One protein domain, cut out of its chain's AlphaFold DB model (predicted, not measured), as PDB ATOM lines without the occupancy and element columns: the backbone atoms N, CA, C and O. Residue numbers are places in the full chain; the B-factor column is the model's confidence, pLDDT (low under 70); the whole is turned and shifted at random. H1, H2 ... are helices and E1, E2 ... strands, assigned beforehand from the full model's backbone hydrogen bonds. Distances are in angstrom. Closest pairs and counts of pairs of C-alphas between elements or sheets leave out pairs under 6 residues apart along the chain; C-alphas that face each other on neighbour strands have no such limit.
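This is residues 66 to 225 of the 238 residues of an uncharacterized protein of Arthrobacter sp. 9AX (UniProt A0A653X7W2). The domain is a long rod in which two small sheets follow each other end to end, E1, E6 and E2 towards one end and E3, E4, E5 and E7 towards the other, each with a long helix along it. H2 covers the first sheet, the second sheet curls round H3, and the two helices run opposite ways and overlap only in part, H2 with residues 160 to 168 and H3 with residues 204 to 211. The 160 printed residues have four named helices and seven named strands, in the order E1 H1 E2 E3 E4 E5 E6 H2 E7 H3 H4, of mixed class. The first sheet has the order E1, E6, E2 and is mixed; the second is branched, with antiparallel pairs. The whole is only just extended, close to loose, with a radius of gyration of the C-alphas of 23.0 A, and spans 79 by 28 by 20 A.

E1 is residues 66 to 70, from C-alpha 66 at (9.726, -48.774, 2.952), and H1 is 74 to 81. E2 is 88 to 91, E3 is 94 to 98 and E4 is 102 to 104. E5, residues 111 to 121, is 33.0 A long, and E6, 127 to 134, is 22.3 A. H2, residues 140 to 170, is 45.0 A long and begins at C-alpha 140 (22.305, -54.799, 16.739). E7 is 173 to 179, 20.2 A. H3, residues 182 to 215, is 49.2 A long, and H4, 221 to 224, ends at C-alpha 224 (-6.153, -47.175, 21.206).

E1 and E6 are parallel, with N 67 and O 130 2.8 A apart, and E6 and E2 are antiparallel, with N 91 and O 127 2.8 A apart. H2 on one face of this sheet makes two layers, helix and sheet, at a height of 8.9 A; Ala 90 and Glu 157 have the closest C-alphas of E2 and H2, 5.4 A. H1 is also on this sheet, its Ala 77 and Pro 133 of E6 having the closest C-alphas, 6.3 A. E2 runs on into E3 at 10 degrees. E3 and E4 lie on one side of E5, with N 97 and O 118 2.7 A and N 102 and O 114 2.8 A apart; E4 and E5 form a hairpin. E7 lies on the other side, with N 111 and O 179 2.8 A apart. This strongly twisted sheet curls round H3; the closest C-alphas of E7 and H3, Gly 177 and Leu 189, are 3.8 A apart. H2 and H3 touch at a shallow tilt of 30 degrees, closest at the C-alphas of His 160 and Ser 208, 6.0 A. H4 touches H3 only at the corner, at the C-alphas of Thr 215 and Gln 221, 4.7 A. Every O i to N i+4 pair is within hydrogen-bond range in H1 and H3, and 26 of 27 in H2; H4 is too short for such a pair.

The C-alphas of Gly 108 and Asn 137, the two farthest apart, are 80.6 A apart. The printed part has no cut and no long link. The mean pLDDT of the printed part is 95.1, and residue 105 is under 70.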
ATOM      1  N   VAL A  66       8.742 -49.313   2.008       97.50
ATOM      2  CA  VAL A  66       9.726 -48.774   2.952       97.50
ATOM      3  C   VAL A  66      10.734 -47.899   2.209       97.50
ATOM      4  O   VAL A  66      11.470 -48.377   1.346       97.50
ATOM      5  N   LYS A  67      10.793 -46.617   2.565       98.06
ATOM      6  CA  LYS A  67      11.820 -45.668   2.137       98.06
ATOM      7  C   LYS A  67      12.859 -45.542   3.247       98.06
ATOM      8  O   LYS A  67      12.521 -45.252   4.388       98.06
ATOM      9  N   LYS A  68      14.131 -45.767   2.927       98.19
ATOM     10  CA  LYS A  68      15.222 -45.557   3.886       98.19
ATOM     11  C   LYS A  68      15.637 -44.095   3.887       98.19
ATOM     12  O   LYS A  68      15.884 -43.525   2.824       98.19
ATOM     13  N   ARG A  69      15.754 -43.508   5.077       98.06
ATOM     14  CA  ARG A  69      16.271 -42.153   5.269       98.06
ATOM     15  C   ARG A  69      17.576 -42.210   6.045       98.06
ATOM     16  O   ARG A  69      17.639 -42.817   7.108       98.06
ATOM     17  N   LYS A  70      18.619 -41.590   5.495       98.31
ATOM     18  CA  LYS A  70      19.966 -41.645   6.068       98.31
ATOM     19  C   LYS A  70      20.158 -40.583   7.145       98.31
ATOM     20  O   LYS A  70      19.842 -39.416   6.926       98.31
ATOM     21  N   PHE A  71      20.750 -40.992   8.256       97.88
ATOM     22  CA  PHE A  71      21.115 -40.156   9.393       97.88
ATOM     23  C   PHE A  71      22.585 -40.347   9.758       97.88
ATOM     24  O   PHE A  71      23.260 -41.255   9.267       97.88
ATOM     25  N   LYS A  72      23.089 -39.465  10.626       97.19
ATOM     26  CA  LYS A  72      24.462 -39.555  11.132       97.19
ATOM     27  C   LYS A  72      24.592 -40.659  12.181       97.19
ATOM     28  O   LYS A  72      25.565 -41.403  12.160       97.19
ATOM     29  N   ASN A  73      23.635 -40.725  13.101       95.56
ATOM     30  CA  ASN A  73      23.581 -41.673  14.211       95.56
ATOM     31  C   ASN A  73      22.150 -41.763  14.768       95.56
ATOM     32  O   ASN A  73      21.268 -41.008  14.341       95.56
ATOM     33  N   CYS A  74      21.943 -42.641  15.754       96.75
ATOM     34  CA  CYS A  74      20.637 -42.833  16.379       96.75
ATOM     35  C   CYS A  74      20.059 -41.533  16.952       96.75
ATOM     36  O   CYS A  74      18.905 -41.222  16.682       96.75
ATOM     37  N   GLY A  75      20.857 -40.738  17.678       96.19
ATOM     38  CA  GLY A  75      20.392 -39.491  18.299       96.19
ATOM     39  C   GLY A  75      19.762 -38.533  17.286       96.19
ATOM     40  O   GLY A  75      18.618 -38.126  17.453       96.19
ATOM     41  N   THR A  76      20.449 -38.287  16.161       96.88
ATOM     42  CA  THR A  76      19.906 -37.434  15.087       96.88
ATOM     43  C   THR A  76      18.635 -37.993  14.442       96.88
ATOM     44  O   THR A  76      17.765 -37.219  14.051       96.88
ATOM     45  N   ALA A  77      18.513 -39.320  14.328       97.62
ATOM     46  CA  ALA A  77      17.301 -39.957  13.820       97.62
ATOM     47  C   ALA A  77      16.143 -39.827  14.820       97.62
ATOM     48  O   ALA A  77      15.039 -39.466  14.428       97.62
ATOM     49  N   SER A  78      16.407 -40.077  16.105       97.44
ATOM     50  CA  SER A  78      15.436 -39.968  17.195       97.44
ATOM     51  C   SER A  78      14.902 -38.546  17.331       97.44
ATOM     52  O   SER A  78      13.691 -38.367  17.393       97.44
ATOM     53  N   ASP A  79      15.770 -37.533  17.325       97.44
ATOM     54  CA  ASP A  79      15.346 -36.130  17.422       97.44
ATOM     55  C   ASP A  79      14.430 -35.738  16.261       97.44
ATOM     56  O   ASP A  79      13.414 -35.074  16.461       97.44
ATOM     57  N   TRP A  80      14.757 -36.185  15.044       96.88
ATOM     58  CA  TRP A  80      13.925 -35.935  13.873       96.88
ATOM     59  C   TRP A  80      12.581 -36.667  13.966       96.88
ATOM     60  O   TRP A  80      11.542 -36.019  13.877       96.88
ATOM     61  N   LEU A  81      12.582 -37.982  14.204       96.19
ATOM     62  CA  LEU A  81      11.363 -38.797  14.293       96.19
ATOM     63  C   LEU A  81      10.425 -38.322  15.406       96.19
ATOM     64  O   LEU A  81       9.221 -38.203  15.207       96.19
ATOM     65  N   ASN A  82      10.985 -37.986  16.564       96.44
ATOM     66  CA  ASN A  82      10.213 -37.602  17.740       96.44
ATOM     67  C   ASN A  82       9.808 -36.112  17.724       96.44
ATOM     68  O   ASN A  82       9.150 -35.651  18.655       96.44
ATOM     69  N   SER A  83      10.160 -35.355  16.673       95.81
ATOM     70  CA  SER A  83       9.756 -33.948  16.506       95.81
ATOM     71  C   SER A  83       8.291 -33.760  16.092       95.81
ATOM     72  O   SER A  83       7.784 -32.639  16.144       95.81
ATOM     73  N   GLY A  84       7.600 -34.838  15.701       93.12
ATOM     74  CA  GLY A  84       6.242 -34.783  15.146       93.12
ATOM     75  C   GLY A  84       6.171 -34.721  13.627       93.12
ATOM     76  O   GLY A  84       5.120 -34.404  13.085       93.12
ATOM     77  N   VAL A  85       7.279 -34.984  12.941       95.50
ATOM     78  CA  VAL A  85       7.274 -35.147  11.489       95.50
ATOM     79  C   VAL A  85       6.509 -36.415  11.098       95.50
ATOM     80  O   VAL A  85       6.731 -37.483  11.669       95.50
ATOM     81  N   GLU A  86       5.630 -36.307  10.103       95.12
ATOM     82  CA  GLU A  86       4.951 -37.464   9.519       95.12
ATOM     83  C   GLU A  86       5.973 -38.373   8.829       95.12
ATOM     84  O   GLU A  86       6.765 -37.942   7.986       95.12
ATOM     85  N   THR A  87       5.982 -39.642   9.226       97.06
ATOM     86  CA  THR A  87       6.974 -40.635   8.775       97.06
ATOM     87  C   THR A  87       6.339 -41.847   8.121       97.06
ATOM     88  O   THR A  87       7.046 -42.704   7.594       97.06
ATOM     89  N   GLY A  88       5.016 -41.898   8.075       96.56
ATOM     90  CA  GLY A  88       4.265 -42.852   7.290       96.56
ATOM     91  C   GLY A  88       3.058 -42.190   6.644       96.56
ATOM     92  O   GLY A  88       2.790 -41.007   6.843       96.56
ATOM     93  N   SER A  89       2.427 -42.930   5.744       96.56
ATOM     94  CA  SER A  89       1.144 -42.558   5.166       96.56
ATOM     95  C   SER A  89       0.413 -43.806   4.694       96.56
ATOM     96  O   SER A  89       1.000 -44.686   4.043       96.56
ATOM     97  N   ALA A  90      -0.885 -43.830   4.958       95.94
ATOM     98  CA  ALA A  90      -1.816 -44.839   4.503       95.94
ATOM     99  C   ALA A  90      -2.824 -44.209   3.538       95.94
ATOM    100  O   ALA A  90      -3.482 -43.218   3.837       95.94
ATOM    101  N   ALA A  91      -2.976 -44.811   2.363       95.56
ATOM    102  CA  ALA A  91      -4.035 -44.486   1.419       95.56
ATOM    103  C   ALA A  91      -4.920 -45.718   1.240       95.56
ATOM    104  O   ALA A  91      -4.423 -46.774   0.846       95.56
ATOM    105  N   THR A  92      -6.222 -45.599   1.508       95.44
ATOM    106  CA  THR A  92      -7.185 -46.697   1.334       95.44
ATOM    107  C   THR A  92      -8.134 -46.377   0.193       95.44
ATOM    108  O   THR A  92      -8.953 -45.468   0.285       95.44
ATOM    109  N   GLY A  93      -8.026 -47.123  -0.903       94.12
ATOM    110  CA  GLY A  93      -8.865 -46.908  -2.074       94.12
ATOM    111  C   GLY A  93     -10.074 -47.831  -2.085       94.12
ATOM    112  O   GLY A  93      -9.929 -49.036  -1.896       94.12
ATOM    113  N   PHE A  94     -11.249 -47.297  -2.413       95.31
ATOM    114  CA  PHE A  94     -12.468 -48.081  -2.622       95.31
ATOM    115  C   PHE A  94     -13.016 -47.891  -4.035       95.31
ATOM    116  O   PHE A  94     -12.666 -46.959  -4.761       95.31
ATOM    117  N   THR A  95     -13.843 -48.830  -4.474       94.38
ATOM    118  CA  THR A  95     -14.589 -48.746  -5.730       94.38
ATOM    119  C   THR A  95     -16.045 -49.096  -5.442       94.38
ATOM    120  O   THR A  95     -16.285 -50.148  -4.836       94.38
ATOM    121  N   PRO A  96     -17.003 -48.228  -5.820       95.19
ATOM    122  CA  PRO A  96     -18.411 -48.534  -5.650       95.19
ATOM    123  C   PRO A  96     -18.792 -49.697  -6.568       95.19
ATOM    124  O   PRO A  96     -18.334 -49.801  -7.708       95.19
ATOM    125  N   VAL A  97     -19.631 -50.584  -6.056       95.75
ATOM    126  CA  VAL A  97     -20.240 -51.694  -6.776       95.75
ATOM    127  C   VAL A  97     -21.736 -51.431  -6.783       95.75
ATOM    128  O   VAL A  97     -22.392 -51.490  -5.742       95.75
ATOM    129  N   LEU A  98     -22.246 -51.109  -7.968       95.00
ATOM    130  CA  LEU A  98     -23.657 -50.828  -8.190       95.00
ATOM    131  C   LEU A  98     -24.419 -52.133  -8.429       95.00
ATOM    132  O   LEU A  98     -23.998 -52.981  -9.222       95.00
ATOM    133  N   GLY A  99     -25.548 -52.280  -7.744       94.62
ATOM    134  CA  GLY A  99     -26.528 -53.326  -7.986       94.62
ATOM    135  C   GLY A  99     -27.252 -53.142  -9.320       94.62
ATOM    136  O   GLY A  99     -27.023 -52.195 -10.075       94.62
ATOM    137  N   LYS A 100     -28.165 -54.066  -9.622       94.38
ATOM    138  CA  LYS A 100     -29.049 -53.919 -10.782       94.38
ATOM    139  C   LYS A 100     -30.061 -52.801 -10.491       94.38
ATOM    140  O   LYS A 100     -30.746 -52.910  -9.475       94.38
ATOM    141  N   PRO A 101     -30.217 -51.798 -11.374       94.12
ATOM    142  CA  PRO A 101     -31.250 -50.789 -11.201       94.12
ATOM    143  C   PRO A 101     -32.643 -51.419 -11.134       94.12
ATOM    144  O   PRO A 101     -32.980 -52.291 -11.946       94.12
ATOM    145  N   GLN A 102     -33.451 -50.972 -10.179       94.44
ATOM    146  CA  GLN A 102     -34.835 -51.385 -10.002       94.44
ATOM    147  C   GLN A 102     -35.734 -50.221 -10.407       94.44
ATOM    148  O   GLN A 102     -35.654 -49.136  -9.843       94.44
ATOM    149  N   LEU A 103     -36.568 -50.438 -11.420       90.88
ATOM    150  CA  LEU A 103     -37.591 -49.478 -11.815       90.88
ATOM    151  C   LEU A 103     -38.873 -49.849 -11.071       90.88
ATOM    152  O   LEU A 103     -39.469 -50.887 -11.378       90.88
ATOM    153  N   ALA A 104     -39.302 -49.019 -10.126       83.69
ATOM    154  CA  ALA A 104     -40.665 -49.122  -9.631       83.69
ATOM    155  C   ALA A 104     -41.597 -48.561 -10.720       83.69
ATOM    156  O   ALA A 104     -41.306 -47.550 -11.364       83.69
ATOM    157  N   GLY A 105     -42.671 -49.294 -11.025       67.88
ATOM    158  CA  GLY A 105     -43.621 -48.908 -12.070       67.88
ATOM    159  C   GLY A 105     -44.259 -47.543 -11.795       67.88
ATOM    160  O   GLY A 105     -44.224 -47.061 -10.670       67.88
ATOM    161  N   ASN A 106     -44.863 -46.937 -12.825       73.50
ATOM    162  CA  ASN A 106     -45.590 -45.677 -12.673       73.50
ATOM    163  C   ASN A 106     -46.705 -45.855 -11.627       73.50
ATOM    164  O   ASN A 106     -47.674 -46.573 -11.875       73.50
ATOM    165  N   ASN A 107     -46.537 -45.237 -10.460       73.44
ATOM    166  CA  ASN A 107     -47.454 -45.323  -9.322       73.44
ATOM    167  C   ASN A 107     -48.601 -44.297  -9.403       73.44
ATOM    168  O   ASN A 107     -49.356 -44.154  -8.449       73.44
ATOM    169  N   GLY A 108     -48.753 -43.604 -10.536       79.75
ATOM    170  CA  GLY A 108     -49.688 -42.492 -10.711       79.75
ATOM    171  C   GLY A 108     -49.069 -41.132 -10.382       79.75
ATOM    172  O   GLY A 108     -49.517 -40.135 -10.943       79.75
ATOM    173  N   ASP A 109     -48.002 -41.111  -9.577       81.00
ATOM    174  CA  ASP A 109     -47.322 -39.897  -9.107       81.00
ATOM    175  C   ASP A 109     -45.975 -39.644  -9.814       81.00
ATOM    176  O   ASP A 109     -45.428 -38.544  -9.741       81.00
ATOM    177  N   GLY A 110     -45.442 -40.631 -10.542       93.56
ATOM    178  CA  GLY A 110     -44.203 -40.492 -11.306       93.56
ATOM    179  C   GLY A 110     -43.505 -41.819 -11.586       93.56
ATOM    180  O   GLY A 110     -44.099 -42.895 -11.546       93.56
ATOM    181  N   TYR A 111     -42.219 -41.728 -11.907       94.38
ATOM    182  CA  TYR A 111     -41.294 -42.843 -12.053       94.38
ATOM    183  C   TYR A 111     -40.248 -42.788 -10.948       94.38
ATOM    184  O   TYR A 111     -39.755 -41.716 -10.601       94.38
ATOM    185  N   GLU A 112     -39.855 -43.964 -10.474       95.44
ATOM    186  CA  GLU A 112     -38.807 -44.130  -9.476       95.44
ATOM    187  C   GLU A 112     -37.804 -45.183  -9.965       95.44
ATOM    188  O   GLU A 112     -38.184 -46.266 -10.425       95.44
ATOM    189  N   VAL A 113     -36.514 -44.857  -9.890       95.06
ATOM    190  CA  VAL A 113     -35.411 -45.777 -10.191       95.06
ATOM    191  C   VAL A 113     -34.495 -45.837  -8.982       95.06
ATOM    192  O   VAL A 113     -33.995 -44.805  -8.542       95.06
ATOM    193  N   SER A 114     -34.212 -47.034  -8.483       96.50
ATOM    194  CA  SER A 114     -33.282 -47.231  -7.376       96.50
ATOM    195  C   SER A 114     -32.105 -48.127  -7.747       96.50
ATOM    196  O   SER A 114     -32.179 -48.944  -8.670       96.50
ATOM    197  N   VAL A 115     -30.985 -47.963  -7.046       97.44
ATOM    198  CA  VAL A 115     -29.817 -48.840  -7.149       97.44
ATOM    199  C   VAL A 115     -29.183 -49.038  -5.780       97.44
ATOM    200  O   VAL A 115     -29.000 -48.088  -5.021       97.44
ATOM    201  N   ASP A 116     -28.814 -50.276  -5.475       97.69
ATOM    202  CA  ASP A 116     -28.016 -50.574  -4.290       97.69
ATOM    203  C   ASP A 116     -26.556 -50.219  -4.552       97.69
ATOM    204  O   ASP A 116     -25.980 -50.633  -5.560       97.69
ATOM    205  N   VAL A 117     -25.937 -49.481  -3.636       97.50
ATOM    206  CA  VAL A 117     -24.510 -49.172  -3.692       97.50
ATOM    207  C   VAL A 117     -23.807 -49.896  -2.560       97.50
ATOM    208  O   VAL A 117     -24.133 -49.731  -1.386       97.50
ATOM    209  N   THR A 118     -22.807 -50.691  -2.916       97.50
ATOM    210  CA  THR A 118     -21.876 -51.307  -1.966       97.50
ATOM    211  C   THR A 118     -20.453 -50.892  -2.308       97.50
ATOM    212  O   THR A 118     -20.200 -50.344  -3.380       97.50
ATOM    213  N   TRP A 119     -19.504 -51.139  -1.413       96.12
ATOM    214  CA  TRP A 119     -18.124 -50.707  -1.596       96.12
ATOM    215  C   TRP A 119     -17.168 -51.878  -1.505       96.12
ATOM    216  O   TRP A 119     -17.257 -52.714  -0.608       96.12
ATOM    217  N   LYS A 120     -16.220 -51.923  -2.438       94.44
ATOM    218  CA  LYS A 120     -15.152 -52.915  -2.444       94.44
ATOM    219  C   LYS A 120     -13.810 -52.223  -2.280       94.44
ATOM    220  O   LYS A 120     -13.532 -51.241  -2.970       94.44
ATOM    221  N   LEU A 121     -12.968 -52.763  -1.401       94.12
ATOM    222  CA  LEU A 121     -11.569 -52.354  -1.310       94.12
ATOM    223  C   LEU A 121     -10.903 -52.527  -2.681       94.12
ATOM    224  O   LEU A 121     -11.056 -53.565  -3.330       94.12
ATOM    225  N   ASN A 122     -10.163 -51.513  -3.115       92.44
ATOM    226  CA  ASN A 122      -9.407 -51.511  -4.354       92.44
ATOM    227  C   ASN A 122      -7.903 -51.613  -4.038       92.44
ATOM    228  O   ASN A 122      -7.278 -50.602  -3.699       92.44
ATOM    229  N   PRO A 123      -7.294 -52.808  -4.174       91.00
ATOM    230  CA  PRO A 123      -5.893 -53.014  -3.819       91.00
ATOM    231  C   PRO A 123      -4.911 -52.165  -4.631       91.00
ATOM    232  O   PRO A 123      -3.853 -51.825  -4.118       91.00
ATOM    233  N   SER A 124      -5.235 -51.786  -5.876       90.62
ATOM    234  CA  SER A 124      -4.330 -50.965  -6.699       90.62
ATOM    235  C   SER A 124      -4.313 -49.491  -6.288       90.62
ATOM    236  O   SER A 124      -3.368 -48.776  -6.613       90.62
ATOM    237  N   LYS A 125      -5.342 -49.049  -5.557       92.50
ATOM    238  CA  LYS A 125      -5.458 -47.710  -4.966       92.50
ATOM    239  C   LYS A 125      -5.179 -47.703  -3.460       92.50
ATOM    240  O   LYS A 125      -5.292 -46.655  -2.837       92.50
ATOM    241  N   THR A 126      -4.850 -48.858  -2.883       94.06
ATOM    242  CA  THR A 126      -4.497 -48.984  -1.469       94.06
ATOM    243  C   THR A 126      -2.981 -49.073  -1.350       94.06
ATOM    244  O   THR A 126      -2.343 -49.837  -2.076       94.06
ATOM    245  N   ALA A 127      -2.382 -48.282  -0.469       95.75
ATOM    246  CA  ALA A 127      -0.940 -48.255  -0.280       95.75
ATOM    247  C   ALA A 127      -0.565 -47.806   1.132       95.75
ATOM    248  O   ALA A 127      -1.212 -46.933   1.699       95.75
ATOM    249  N   THR A 128       0.550 -48.342   1.619       96.44
ATOM    250  CA  THR A 128       1.243 -47.864   2.817       96.44
ATOM    251  C   THR A 128       2.656 -47.454   2.423       96.44
ATOM    252  O   THR A 128       3.344 -48.192   1.703       96.44
ATOM    253  N   VAL A 129       3.112 -46.293   2.877       97.50
ATOM    254  CA  VAL A 129       4.497 -45.830   2.723       97.50
ATOM    255  C   VAL A 129       5.051 -45.533   4.105       97.50
ATOM    256  O   VAL A 129       4.364 -44.928   4.912       97.50
ATOM    257  N   MET A 130       6.289 -45.947   4.370       97.88
ATOM    258  CA  MET A 130       6.954 -45.727   5.657       97.88
ATOM    259  C   MET A 130       8.384 -45.243   5.432       97.88
ATOM    260  O   MET A 130       9.115 -45.837   4.635       97.88
ATOM    261  N   GLU A 131       8.808 -44.208   6.145       97.94
ATOM    262  CA  GLU A 131      10.196 -43.770   6.242       97.94
ATOM    263  C   GLU A 131      10.862 -44.435   7.446       97.94
ATOM    264  O   GLU A 131      10.450 -44.264   8.586       97.94
ATOM    265  N   VAL A 132      11.915 -45.210   7.194       97.94
ATOM    266  CA  VAL A 132      12.655 -45.926   8.237       97.94
ATOM    267  C   VAL A 132      14.078 -45.376   8.291       97.94
ATOM    268  O   VAL A 132      14.745 -45.333   7.247       97.94
ATOM    269  N   PRO A 133      14.571 -44.957   9.470       98.19
ATOM    270  CA  PRO A 133      15.906 -44.396   9.586       98.19
ATOM    271  C   PRO A 133      16.983 -45.464   9.357       98.19
ATOM    272  O   PRO A 133      16.795 -46.654   9.616       98.19
ATOM    273  N   GLU A 134      18.131 -45.020   8.868       98.31
ATOM    274  CA  GLU A 134      19.335 -45.822   8.680       98.31
ATOM    275  C   GLU A 134      20.562 -44.936   8.903       98.31
ATOM    276  O   GLU A 134      20.562 -43.761   8.536       98.31
ATOM    277  N   TRP A 135      21.627 -45.479   9.484       97.88
ATOM    278  CA  TRP A 135      22.910 -44.788   9.608       97.88
ATOM    279  C   TRP A 135      24.081 -45.769   9.474       97.88
ATOM    280  O   TRP A 135      23.887 -46.985   9.563       97.88
ATOM    281  N   PRO A 136      25.308 -45.279   9.221       97.31
ATOM    282  CA  PRO A 136      26.480 -46.144   9.170       97.31
ATOM    283  C   PRO A 136      26.702 -46.877  10.496       97.31
ATOM    284  O   PRO A 136      26.553 -46.289  11.563       97.31
ATOM    285  N   ASN A 137      27.128 -48.140  10.417       95.12
ATOM    286  CA  ASN A 137      27.550 -48.944  11.571       95.12
ATOM    287  C   ASN A 137      26.483 -49.104  12.673       95.12
ATOM    288  O   ASN A 137      26.835 -49.160  13.849       95.12
ATOM    289  N   MET A 138      25.197 -49.193  12.306       96.75
ATOM    290  CA  MET A 138      24.128 -49.535  13.255       96.75
ATOM    291  C   MET A 138      24.487 -50.794  14.043       96.75
ATOM    292  O   MET A 138      24.692 -51.865  13.458       96.75
ATOM    293  N   SER A 139      24.521 -50.661  15.366       96.25
ATOM    294  CA  SER A 139      24.645 -51.804  16.262       96.25
ATOM    295  C   SER A 139      23.412 -52.708  16.157       96.25
ATOM    296  O   SER A 139      22.364 -52.311  15.644       96.25
ATOM    297  N   GLU A 140      23.493 -53.936  16.668       96.50
ATOM    298  CA  GLU A 140      22.305 -54.799  16.739       96.50
ATOM    299  C   GLU A 140      21.208 -54.191  17.628       96.50
ATOM    300  O   GLU A 140      20.025 -54.316  17.318       96.50
ATOM    301  N   ALA A 141      21.592 -53.454  18.676       95.88
ATOM    302  CA  ALA A 141      20.651 -52.725  19.523       95.88
ATOM    303  C   ALA A 141      19.946 -51.591  18.756       95.88
ATOM    304  O   ALA A 141      18.733 -51.431  18.870       95.88
ATOM    305  N   ASP A 142      20.677 -50.854  17.914       96.31
ATOM    306  CA  ASP A 142      20.097 -49.834  17.035       96.31
ATOM    307  C   ASP A 142      19.102 -50.439  16.040       96.31
ATOM    308  O   ASP A 142      18.013 -49.906  15.836       96.31
ATOM    309  N   LYS A 143      19.459 -51.569  15.417       97.31
ATOM    310  CA  LYS A 143      18.578 -52.270  14.472       97.31
ATOM    311  C   LYS A 143      17.300 -52.746  15.153       97.31
ATOM    312  O   LYS A 143      16.230 -52.595  14.569       97.31
ATOM    313  N   ALA A 144      17.400 -53.271  16.375       96.75
ATOM    314  CA  ALA A 144      16.241 -53.668  17.167       96.75
ATOM    315  C   ALA A 144      15.331 -52.468  17.479       96.75
ATOM    316  O   ALA A 144      14.130 -52.542  17.235       96.75
ATOM    317  N   ALA A 145      15.896 -51.333  17.905       96.50
ATOM    318  CA  ALA A 145      15.127 -50.114  18.158       96.50
ATOM    319  C   ALA A 145      14.426 -49.582  16.890       96.50
ATOM    320  O   ALA A 145      13.253 -49.211  16.928       96.50
ATOM    321  N   VAL A 146      15.114 -49.587  15.743       97.56
ATOM    322  CA  VAL A 146      14.520 -49.198  14.451       97.56
ATOM    323  C   VAL A 146      13.428 -50.174  14.014       97.56
ATOM    324  O   VAL A 146      12.433 -49.743  13.426       97.56
ATOM    325  N   GLN A 147      13.579 -51.467  14.301       97.38
ATOM    326  CA  GLN A 147      12.552 -52.470  14.034       97.38
ATOM    327  C   GLN A 147      11.310 -52.228  14.898       97.38
ATOM    328  O   GLN A 147      10.212 -52.183  14.355       97.38
ATOM    329  N   GLU A 148      11.471 -51.977  16.200       95.56
ATOM    330  CA  GLU A 148      10.352 -51.657  17.093       95.56
ATOM    331  C   GLU A 148       9.595 -50.401  16.653       95.56
ATOM    332  O   GLU A 148       8.365 -50.414  16.616       95.56
ATOM    333  N   TYR A 149      10.322 -49.347  16.272       97.19
ATOM    334  CA  TYR A 149       9.740 -48.146  15.675       97.19
ATOM    335  C   TYR A 149       8.989 -48.472  14.374       97.19
ATOM    336  O   TYR A 149       7.856 -48.035  14.188       97.19
ATOM    337  N   SER A 150       9.593 -49.265  13.483       97.12
ATOM    338  CA  SER A 150       8.986 -49.622  12.196       97.12
ATOM    339  C   SER A 150       7.713 -50.449  12.379       97.12
ATOM    340  O   SER A 150       6.752 -50.256  11.644       97.12
ATOM    341  N   ASP A 151       7.685 -51.365  13.344       95.50
ATOM    342  CA  ASP A 151       6.500 -52.172  13.635       95.50
ATOM    343  C   ASP A 151       5.387 -51.328  14.266       95.50
ATOM    344  O   ASP A 151       4.229 -51.482  13.884       95.50
ATOM    345  N   ALA A 152       5.731 -50.393  15.158       95.56
ATOM    346  CA  ALA A 152       4.774 -49.430  15.702       95.56
ATOM    347  C   ALA A 152       4.182 -48.538  14.599       95.56
ATOM    348  O   ALA A 152       2.962 -48.414  14.506       95.56
ATOM    349  N   LEU A 153       5.029 -47.981  13.726       97.00
ATOM    350  CA  LEU A 153       4.584 -47.173  12.591       97.00
ATOM    351  C   LEU A 153       3.683 -47.995  11.665       97.00
ATOM    352  O   LEU A 153       2.604 -47.544  11.309       97.00
ATOM    353  N   ARG A 154       4.069 -49.231  11.323       96.25
ATOM    354  CA  ARG A 154       3.231 -50.105  10.490       96.25
ATOM    355  C   ARG A 154       1.858 -50.330  11.115       96.25
ATOM    356  O   ARG A 154       0.867 -50.213  10.407       96.25
ATOM    357  N   ALA A 155       1.801 -50.637  12.410       94.62
ATOM    358  CA  ALA A 155       0.538 -50.852  13.108       94.62
ATOM    359  C   ALA A 155      -0.342 -49.590  13.110       94.62
ATOM    360  O   ALA A 155      -1.559 -49.690  12.961       94.62
ATOM    361  N   HIS A 156       0.263 -48.405  13.236       96.19
ATOM    362  CA  HIS A 156      -0.447 -47.137  13.098       96.19
ATOM    363  C   HIS A 156      -1.061 -46.985  11.694       96.19
ATOM    364  O   HIS A 156      -2.278 -46.820  11.585       96.19
ATOM    365  N   GLU A 157      -0.263 -47.163  10.633       96.12
ATOM    366  CA  GLU A 157      -0.733 -47.079   9.240       96.12
ATOM    367  C   GLU A 157      -1.808 -48.131   8.905       96.12
ATOM    368  O   GLU A 157      -2.797 -47.848   8.230       96.12
ATOM    369  N   GLU A 158      -1.653 -49.363   9.396       94.69
ATOM    370  CA  GLU A 158      -2.652 -50.427   9.246       94.69
ATOM    371  C   GLU A 158      -3.969 -50.063   9.948       94.69
ATOM    372  O   GLU A 158      -5.046 -50.330   9.411       94.69
ATOM    373  N   GLY A 159      -3.903 -49.348  11.073       94.31
ATOM    374  CA  GLY A 159      -5.077 -48.834  11.774       94.31
ATOM    375  C   GLY A 159      -5.913 -47.828  10.967       94.31
ATOM    376  O   GLY A 159      -7.130 -47.771  11.176       94.31
ATOM    377  N   HIS A 160      -5.316 -47.084  10.024       96.50
ATOM    378  CA  HIS A 160      -6.068 -46.264   9.060       96.50
ATOM    379  C   HIS A 160      -6.837 -47.141   8.072       96.50
ATOM    380  O   HIS A 160      -8.014 -46.893   7.802       96.50
ATOM    381  N   HIS A 161      -6.195 -48.188   7.544       95.88
ATOM    382  CA  HIS A 161      -6.840 -49.126   6.625       95.88
ATOM    383  C   HIS A 161      -8.016 -49.847   7.289       95.88
ATOM    384  O   HIS A 161      -9.084 -49.943   6.688       95.88
ATOM    385  N   GLU A 162      -7.853 -50.311   8.528       95.25
ATOM    386  CA  GLU A 162      -8.911 -50.999   9.277       95.25
ATOM    387  C   GLU A 162     -10.145 -50.116   9.474       95.25
ATOM    388  O   GLU A 162     -11.257 -50.535   9.150       95.25
ATOM    389  N   ARG A 163      -9.957 -48.872   9.928       95.25
ATOM    390  CA  ARG A 163     -11.060 -47.917  10.134       95.25
ATOM    391  C   ARG A 163     -11.757 -47.550   8.834       95.25
ATOM    392  O   ARG A 163     -12.983 -47.510   8.783       95.25
ATOM    393  N   ALA A 164     -10.982 -47.338   7.773       96.44
ATOM    394  CA  ALA A 164     -11.507 -47.089   6.440       96.44
ATOM    395  C   ALA A 164     -12.354 -48.268   5.928       96.44
ATOM    396  O   ALA A 164     -13.450 -48.066   5.406       96.44
ATOM    397  N   ILE A 165     -11.871 -49.504   6.086       96.00
ATOM    398  CA  ILE A 165     -12.592 -50.721   5.685       96.00
ATOM    399  C   ILE A 165     -13.878 -50.882   6.498       96.00
ATOM    400  O   ILE A 165     -14.933 -51.139   5.917       96.00
ATOM    401  N   ASP A 166     -13.808 -50.703   7.816       95.75
ATOM    402  CA  ASP A 166     -14.962 -50.809   8.706       95.75
ATOM    403  C   ASP A 166     -16.041 -49.764   8.374       95.75
ATOM    404  O   ASP A 166     -17.215 -50.119   8.231       95.75
ATOM    405  N   PHE A 167     -15.654 -48.504   8.151       97.38
ATOM    406  CA  PHE A 167     -16.565 -47.455   7.687       97.38
ATOM    407  C   PHE A 167     -17.223 -47.833   6.352       97.38
ATOM    408  O   PHE A 167     -18.450 -47.910   6.256       97.38
ATOM    409  N   MET A 168     -16.427 -48.156   5.328       96.69
ATOM    410  CA  MET A 168     -16.947 -48.411   3.981       96.69
ATOM    411  C   MET A 168     -17.786 -49.689   3.885       96.69
ATOM    412  O   MET A 168     -18.700 -49.754   3.063       96.69
ATOM    413  N   SER A 169     -17.535 -50.682   4.743       95.94
ATOM    414  CA  SER A 169     -18.360 -51.895   4.827       95.94
ATOM    415  C   SER A 169     -19.791 -51.616   5.300       95.94
ATOM    416  O   SER A 169     -20.713 -52.340   4.924       95.94
ATOM    417  N   ARG A 170     -19.982 -50.547   6.084       97.25
ATOM    418  CA  ARG A 170     -21.271 -50.121   6.650       97.25
ATOM    419  C   ARG A 170     -21.920 -48.984   5.868       97.25
ATOM    420  O   ARG A 170     -23.104 -48.729   6.051       97.25
ATOM    421  N   ASN A 171     -21.162 -48.316   5.004       97.06
ATOM    422  CA  ASN A 171     -21.632 -47.137   4.289       97.06
ATOM    423  C   ASN A 171     -22.594 -47.463   3.130       97.06
ATOM    424  O   ASN A 171     -23.263 -46.561   2.642       97.06
ATOM    425  N   GLY A 172     -22.679 -48.718   2.670       97.44
ATOM    426  CA  GLY A 172     -23.545 -49.101   1.546       97.44
ATOM    427  C   GLY A 172     -25.032 -48.803   1.785       97.44
ATOM    428  O   GLY A 172     -25.554 -49.062   2.868       97.44
ATOM    429  N   LYS A 173     -25.722 -48.266   0.770       98.06
ATOM    430  CA  LYS A 173     -27.149 -47.911   0.840       98.06
ATOM    431  C   LYS A 173     -27.833 -47.978  -0.527       98.06
ATOM    432  O   LYS A 173     -27.169 -47.917  -1.562       98.06
ATOM    433  N   THR A 174     -29.159 -48.073  -0.525       98.19
ATOM    434  CA  THR A 174     -29.983 -47.898  -1.729       98.19
ATOM    435  C   THR A 174     -30.140 -46.407  -2.018       98.19
ATOM    436  O   THR A 174     -30.494 -45.632  -1.128       98.19
ATOM    437  N   ILE A 175     -29.871 -46.000  -3.255       97.44
ATOM    438  CA  ILE A 175     -30.118 -44.643  -3.748       97.44
ATOM    439  C   ILE A 175     -31.317 -44.689  -4.676       97.44
ATOM    440  O   ILE A 175     -31.352 -45.522  -5.577       97.44
ATOM    441  N   THR A 176     -32.259 -43.775  -4.476       97.50
ATOM    442  CA  THR A 176     -33.497 -43.692  -5.252       97.50
ATOM    443  C   THR A 176     -33.601 -42.332  -5.927       97.50
ATOM    444  O   THR A 176     -33.517 -41.303  -5.254       97.50
ATOM    445  N   GLY A 177     -33.781 -42.329  -7.245       96.19
ATOM    446  CA  GLY A 177     -34.092 -41.157  -8.057       96.19
ATOM    447  C   GLY A 177     -35.549 -41.147  -8.509       96.19
ATOM    448  O   GLY A 177     -36.120 -42.200  -8.792       96.19
ATOM    449  N   GLU A 178     -36.137 -39.958  -8.596       96.25
ATOM    450  CA  GLU A 178     -37.565 -39.752  -8.872       96.25
ATOM    451  C   GLU A 178     -37.786 -38.718  -9.986       96.25
ATOM    452  O   GLU A 178     -36.962 -37.829 -10.203       96.25
ATOM    453  N   GLY A 179     -38.901 -38.826 -10.713       95.38
ATOM    454  CA  GLY A 179     -39.274 -37.840 -11.730       95.38
ATOM    455  C   GLY A 179     -40.614 -38.121 -12.408       95.38
ATOM    456  O   GLY A 179     -41.121 -39.239 -12.367       95.38
ATOM    457  N   GLY A 180     -41.191 -37.121 -13.080       94.25
ATOM    458  CA  GLY A 180     -42.450 -37.278 -13.826       94.25
ATOM    459  C   GLY A 180     -42.301 -38.175 -15.060       94.25
ATOM    460  O   GLY A 180     -43.263 -38.776 -15.542       94.25
ATOM    461  N   THR A 181     -41.070 -38.327 -15.548       92.38
ATOM    462  CA  THR A 181     -40.684 -39.253 -16.614       92.38
ATOM    463  C   THR A 181     -39.558 -40.185 -16.167       92.38
ATOM    464  O   THR A 181     -38.787 -39.879 -15.259       92.38
ATOM    465  N   ARG A 182     -39.384 -41.312 -16.872       91.31
ATOM    466  CA  ARG A 182     -38.235 -42.214 -16.653       91.31
ATOM    467  C   ARG A 182     -36.891 -41.493 -16.771       91.31
ATOM    468  O   ARG A 182     -35.982 -41.785 -16.006       91.31
ATOM    469  N   LYS A 183     -36.777 -40.563 -17.726       92.00
ATOM    470  CA  LYS A 183     -35.546 -39.802 -17.975       92.00
ATOM    471  C   LYS A 183     -35.202 -38.901 -16.788       92.00
ATOM    472  O   LYS A 183     -34.044 -38.840 -16.393       92.00
ATOM    473  N   GLU A 184     -36.202 -38.235 -16.216       94.31
ATOM    474  CA  GLU A 184     -36.024 -37.397 -15.026       94.31
ATOM    475  C   GLU A 184     -35.627 -38.234 -13.808       94.31
ATOM    476  O   GLU A 184     -34.642 -37.901 -13.159       94.31
ATOM    477  N   ALA A 185     -36.290 -39.373 -13.570       94.00
ATOM    478  CA  ALA A 185     -35.936 -40.275 -12.471       94.00
ATOM    479  C   ALA A 185     -34.497 -40.810 -12.579       94.00
ATOM    480  O   ALA A 185     -33.783 -40.911 -11.584       94.00
ATOM    481  N   GLN A 186     -34.034 -41.112 -13.796       93.62
ATOM    482  CA  GLN A 186     -32.648 -41.518 -14.046       93.62
ATOM    483  C   GLN A 186     -31.647 -40.377 -13.825       93.62
ATOM    484  O   GLN A 186     -30.582 -40.608 -13.256       93.62
ATOM    485  N   ALA A 187     -31.971 -39.159 -14.265       93.88
ATOM    486  CA  ALA A 187     -31.122 -37.991 -14.042       93.88
ATOM    487  C   ALA A 187     -31.007 -37.660 -12.546       93.88
ATOM    488  O   ALA A 187     -29.911 -37.379 -12.058       93.88
ATOM    489  N   ASP A 188     -32.115 -37.757 -11.808       95.94
ATOM    490  CA  ASP A 188     -32.134 -37.573 -10.359       95.94
ATOM    491  C   ASP A 188     -31.330 -38.661  -9.632       95.94
ATOM    492  O   ASP A 188     -30.542 -38.352  -8.738       95.94
ATOM    493  N   LEU A 189     -31.447 -39.922 -10.068       95.81
ATOM    494  CA  LEU A 189     -30.640 -41.024  -9.544       95.81
ATOM    495  C   LEU A 189     -29.141 -40.761  -9.733       95.81
ATOM    496  O   LEU A 189     -28.372 -40.930  -8.789       95.81
ATOM    497  N   GLN A 190     -28.723 -40.335 -10.928       96.25
ATOM    498  CA  GLN A 190     -27.318 -40.032 -11.211       96.25
ATOM    499  C   GLN A 190     -26.798 -38.898 -10.320       96.25
ATOM    500  O   GLN A 190     -25.758 -39.052  -9.688       96.25
ATOM    501  N   ARG A 191     -27.554 -37.800 -10.199       97.31
ATOM    502  CA  ARG A 191     -27.204 -36.682  -9.310       97.31
ATOM    503  C   ARG A 191     -27.015 -37.150  -7.864       97.31
ATOM    504  O   ARG A 191     -26.001 -36.838  -7.249       97.31
ATOM    505  N   LYS A 192     -27.961 -37.934  -7.336       97.69
ATOM    506  CA  LYS A 192     -27.899 -38.472  -5.966       97.69
ATOM    507  C   LYS A 192     -26.752 -39.467  -5.771       97.69
ATOM    508  O   LYS A 192     -26.188 -39.534  -4.682       97.69
ATOM    509  N   LEU A 193     -26.400 -40.243  -6.800       96.00
ATOM    510  CA  LEU A 193     -25.211 -41.096  -6.776       96.00
ATOM    511  C   LEU A 193     -23.941 -40.252  -6.661       96.00
ATOM    512  O   LEU A 193     -23.117 -40.542  -5.801       96.00
ATOM    513  N   ASP A 194     -23.797 -39.203  -7.469       93.56
ATOM    514  CA  ASP A 194     -22.621 -38.325  -7.436       93.56
ATOM    515  C   ASP A 194     -22.483 -37.606  -6.083       93.56
ATOM    516  O   ASP A 194     -21.390 -37.567  -5.512       93.56
ATOM    517  N   GLU A 195     -23.596 -37.122  -5.526       96.62
ATOM    518  CA  GLU A 195     -23.656 -36.548  -4.173       96.62
ATOM    519  C   GLU A 195     -23.208 -37.562  -3.117       96.62
ATOM    520  O   GLU A 195     -22.296 -37.292  -2.338       96.62
ATOM    521  N   TYR A 196     -23.773 -38.771  -3.140       96.56
ATOM    522  CA  TYR A 196     -23.405 -39.821  -2.196       96.56
ATOM    523  C   TYR A 196     -21.927 -40.227  -2.304       96.56
ATOM    524  O   TYR A 196     -21.283 -40.507  -1.291       96.56
ATOM    525  N   MET A 197     -21.371 -40.251  -3.514       95.00
ATOM    526  CA  MET A 197     -19.959 -40.543  -3.750       95.00
ATOM    527  C   MET A 197     -19.037 -39.475  -3.152       95.00
ATOM    528  O   MET A 197     -18.009 -39.828  -2.569       95.00
ATOM    529  N   ALA A 198     -19.405 -38.196  -3.274       93.81
ATOM    530  CA  ALA A 198     -18.677 -37.084  -2.669       93.81
ATOM    531  C   ALA A 198     -18.775 -37.115  -1.135       93.81
ATOM    532  O   ALA A 198     -17.747 -37.132  -0.462       93.81
ATOM    533  N   GLU A 199     -19.985 -37.252  -0.586       96.06
ATOM    534  CA  GLU A 199     -20.212 -37.363   0.862       96.06
ATOM    535  C   GLU A 199     -19.435 -38.533   1.479       96.06
ATOM    536  O   GLU A 199     -18.807 -38.393   2.526       96.06
ATOM    537  N   SER A 200     -19.439 -39.691   0.812       95.75
ATOM    538  CA  SER A 200     -18.718 -40.879   1.280       95.75
ATOM    539  C   SER A 200     -17.208 -40.659   1.328       95.75
ATOM    540  O   SER A 200     -16.536 -41.221   2.191       95.75
ATOM    541  N   LYS A 201     -16.664 -39.856   0.404       95.56
ATOM    542  CA  LYS A 201     -15.251 -39.479   0.420       95.56
ATOM    543  C   LYS A 201     -14.949 -38.560   1.602       95.56
ATOM    544  O   LYS A 201     -14.002 -38.841   2.328       95.56
ATOM    545  N   ASP A 202     -15.748 -37.519   1.805       96.19
ATOM    546  CA  ASP A 202     -15.534 -36.565   2.897       96.19
ATOM    547  C   ASP A 202     -15.628 -37.258   4.265       96.19
ATOM    548  O   ASP A 202     -14.795 -37.042   5.143       96.19
ATOM    549  N   GLN A 203     -16.590 -38.169   4.429       97.19
ATOM    550  CA  GLN A 203     -16.727 -38.975   5.643       97.19
ATOM    551  C   GLN A 203     -15.549 -39.935   5.848       97.19
ATOM    552  O   GLN A 203     -15.091 -40.105   6.976       97.19
ATOM    553  N   LEU A 204     -15.037 -40.554   4.779       95.38
ATOM    554  CA  LEU A 204     -13.852 -41.408   4.860       95.38
ATOM    555  C   LEU A 204     -12.600 -40.608   5.260       95.38
ATOM    556  O   LEU A 204     -11.815 -41.079   6.085       95.38
ATOM    557  N   ASP A 205     -12.429 -39.407   4.705       94.88
ATOM    558  CA  ASP A 205     -11.328 -38.505   5.053       94.88
ATOM    559  C   ASP A 205     -11.429 -38.080   6.535       94.88
ATOM    560  O   ASP A 205     -10.431 -38.113   7.259       94.88
ATOM    561  N   GLU A 206     -12.637 -37.791   7.034       97.25
ATOM    562  CA  GLU A 206     -12.873 -37.465   8.448       97.25
ATOM    563  C   GLU A 206     -12.597 -38.652   9.387       97.25
ATOM    564  O   GLU A 206     -12.023 -38.466  10.459       97.25
ATOM    565  N   VAL A 207     -12.921 -39.890   8.988       96.88
ATOM    566  CA  VAL A 207     -12.557 -41.103   9.753       96.88
ATOM    567  C   VAL A 207     -11.040 -41.220   9.909       96.88
ATOM    568  O   VAL A 207     -10.559 -41.545  10.998       96.88
ATOM    569  N   SER A 208     -10.280 -40.946   8.844       95.94
ATOM    570  CA  SER A 208      -8.814 -40.959   8.896       95.94
ATOM    571  C   SER A 208      -8.282 -39.867   9.820       95.94
ATOM    572  O   SER A 208      -7.476 -40.144  10.705       95.94
ATOM    573  N   LYS A 209      -8.784 -38.641   9.663       96.50
ATOM    574  CA  LYS A 209      -8.373 -37.487  10.461       96.50
ATOM    575  C   LYS A 209      -8.688 -37.664  11.948       96.50
ATOM    576  O   LYS A 209      -7.834 -37.413  12.786       96.50
ATOM    577  N   SER A 210      -9.882 -38.146  12.289       97.00
ATOM    578  CA  SER A 210     -10.267 -38.410  13.680       97.00
ATOM    579  C   SER A 210      -9.351 -39.450  14.338       97.00
ATOM    580  O   SER A 210      -9.025 -39.357  15.527       97.00
ATOM    581  N   TYR A 211      -8.893 -40.435  13.563       96.25
ATOM    582  CA  TYR A 211      -7.932 -41.413  14.046       96.25
ATOM    583  C   TYR A 211      -6.544 -40.810  14.289       96.25
ATOM    584  O   TYR A 211      -5.956 -41.062  15.347       96.25
ATOM    585  N   ASP A 212      -6.057 -39.974  13.372       96.81
ATOM    586  CA  ASP A 212      -4.824 -39.203  13.553       96.81
ATOM    587  C   ASP A 212      -4.892 -38.297  14.784       96.81
ATOM    588  O   ASP A 212      -3.976 -38.306  15.599       96.81
ATOM    589  N   GLU A 213      -5.995 -37.571  14.979       96.75
ATOM    590  CA  GLU A 213      -6.202 -36.708  16.149       96.75
ATOM    591  C   GLU A 213      -6.185 -37.510  17.459       96.75
ATOM    592  O   GLU A 213      -5.602 -37.080  18.454       96.75
ATOM    593  N   THR A 214      -6.788 -38.702  17.463       96.56
ATOM    594  CA  THR A 214      -6.836 -39.576  18.647       96.56
ATOM    595  C   THR A 214      -5.463 -40.153  18.987       96.56
ATOM    596  O   THR A 214      -5.082 -40.243  20.156       96.56
ATOM    597  N   THR A 215      -4.726 -40.580  17.964       96.06
ATOM    598  CA  THR A 215      -3.418 -41.225  18.121       96.06
ATOM    599  C   THR A 215      -2.257 -40.247  18.055       96.06
ATOM    600  O   THR A 215      -1.119 -40.677  18.199       96.06
ATOM    601  N   ASP A 216      -2.528 -38.956  17.865       96.56
ATOM    602  CA  ASP A 216      -1.532 -37.912  17.643       96.56
ATOM    603  C   ASP A 216      -0.514 -38.313  16.556       96.56
ATOM    604  O   ASP A 216       0.695 -38.357  16.800       96.56
ATOM    605  N   HIS A 217      -1.030 -38.708  15.384       94.38
ATOM    606  CA  HIS A 217      -0.254 -39.281  14.271       94.38
ATOM    607  C   HIS A 217       0.657 -40.441  14.722       94.38
ATOM    608  O   HIS A 217       1.860 -40.485  14.450       94.38
ATOM    609  N   GLY A 218       0.097 -41.344  15.530       95.00
ATOM    610  CA  GLY A 218       0.777 -42.519  16.074       95.00
ATOM    611  C   GLY A 218       1.614 -42.275  17.335       95.00
ATOM    612  O   GLY A 218       1.994 -43.244  17.998       95.00
ATOM    613  N   ARG A 219       1.878 -41.028  17.745       95.75
ATOM    614  CA  ARG A 219       2.654 -40.736  18.973       95.75
ATOM    615  C   ARG A 219       1.956 -41.170  20.262       95.75
ATOM    616  O   ARG A 219       2.622 -41.368  21.270       95.75
ATOM    617  N   ASN A 220       0.639 -41.321  20.212       96.44
ATOM    618  CA  ASN A 220      -0.245 -41.760  21.285       96.44
ATOM    619  C   ASN A 220      -1.065 -42.993  20.856       96.44
ATOM    620  O   ASN A 220      -2.232 -43.162  21.213       96.44
ATOM    621  N   GLN A 221      -0.473 -43.868  20.041       95.25
ATOM    622  CA  GLN A 221      -1.103 -45.105  19.575       95.25
ATOM    623  C   GLN A 221      -1.511 -46.035  20.738       95.25
ATOM    624  O   GLN A 221      -2.441 -46.838  20.611       95.25
ATOM    625  N   SER A 222      -0.861 -45.927  21.896       94.38
ATOM    626  CA  SER A 222      -1.239 -46.640  23.119       94.38
ATOM    627  C   SER A 222      -2.639 -46.294  23.635       94.38
ATOM    628  O   SER A 222      -3.292 -47.165  24.213       94.38
ATOM    629  N   ALA A 223      -3.170 -45.100  23.343       92.81
ATOM    630  CA  ALA A 223      -4.537 -44.715  23.708       92.81
ATOM    631  C   ALA A 223      -5.621 -45.562  23.021       92.81
ATOM    632  O   ALA A 223      -6.749 -45.641  23.507       92.81
ATOM    633  N   VAL A 224      -5.276 -46.234  21.920       92.69
ATOM    634  CA  VAL A 224      -6.153 -47.175  21.206       92.69
ATOM    635  C   VAL A 224      -5.662 -48.624  21.316       92.69
ATOM    636  O   VAL A 224      -6.059 -49.476  20.524       92.69
ATOM    637  N   GLY A 225      -4.794 -48.918  22.292       91.00
ATOM    638  CA  GLY A 225      -4.301 -50.269  22.582       91.00
ATOM    639  C   GLY A 225      -3.091 -50.724  21.760       91.00
ATOM    640  O   GLY A 225      -2.747 -51.904  21.813       91.00
TER     641      GLY A 225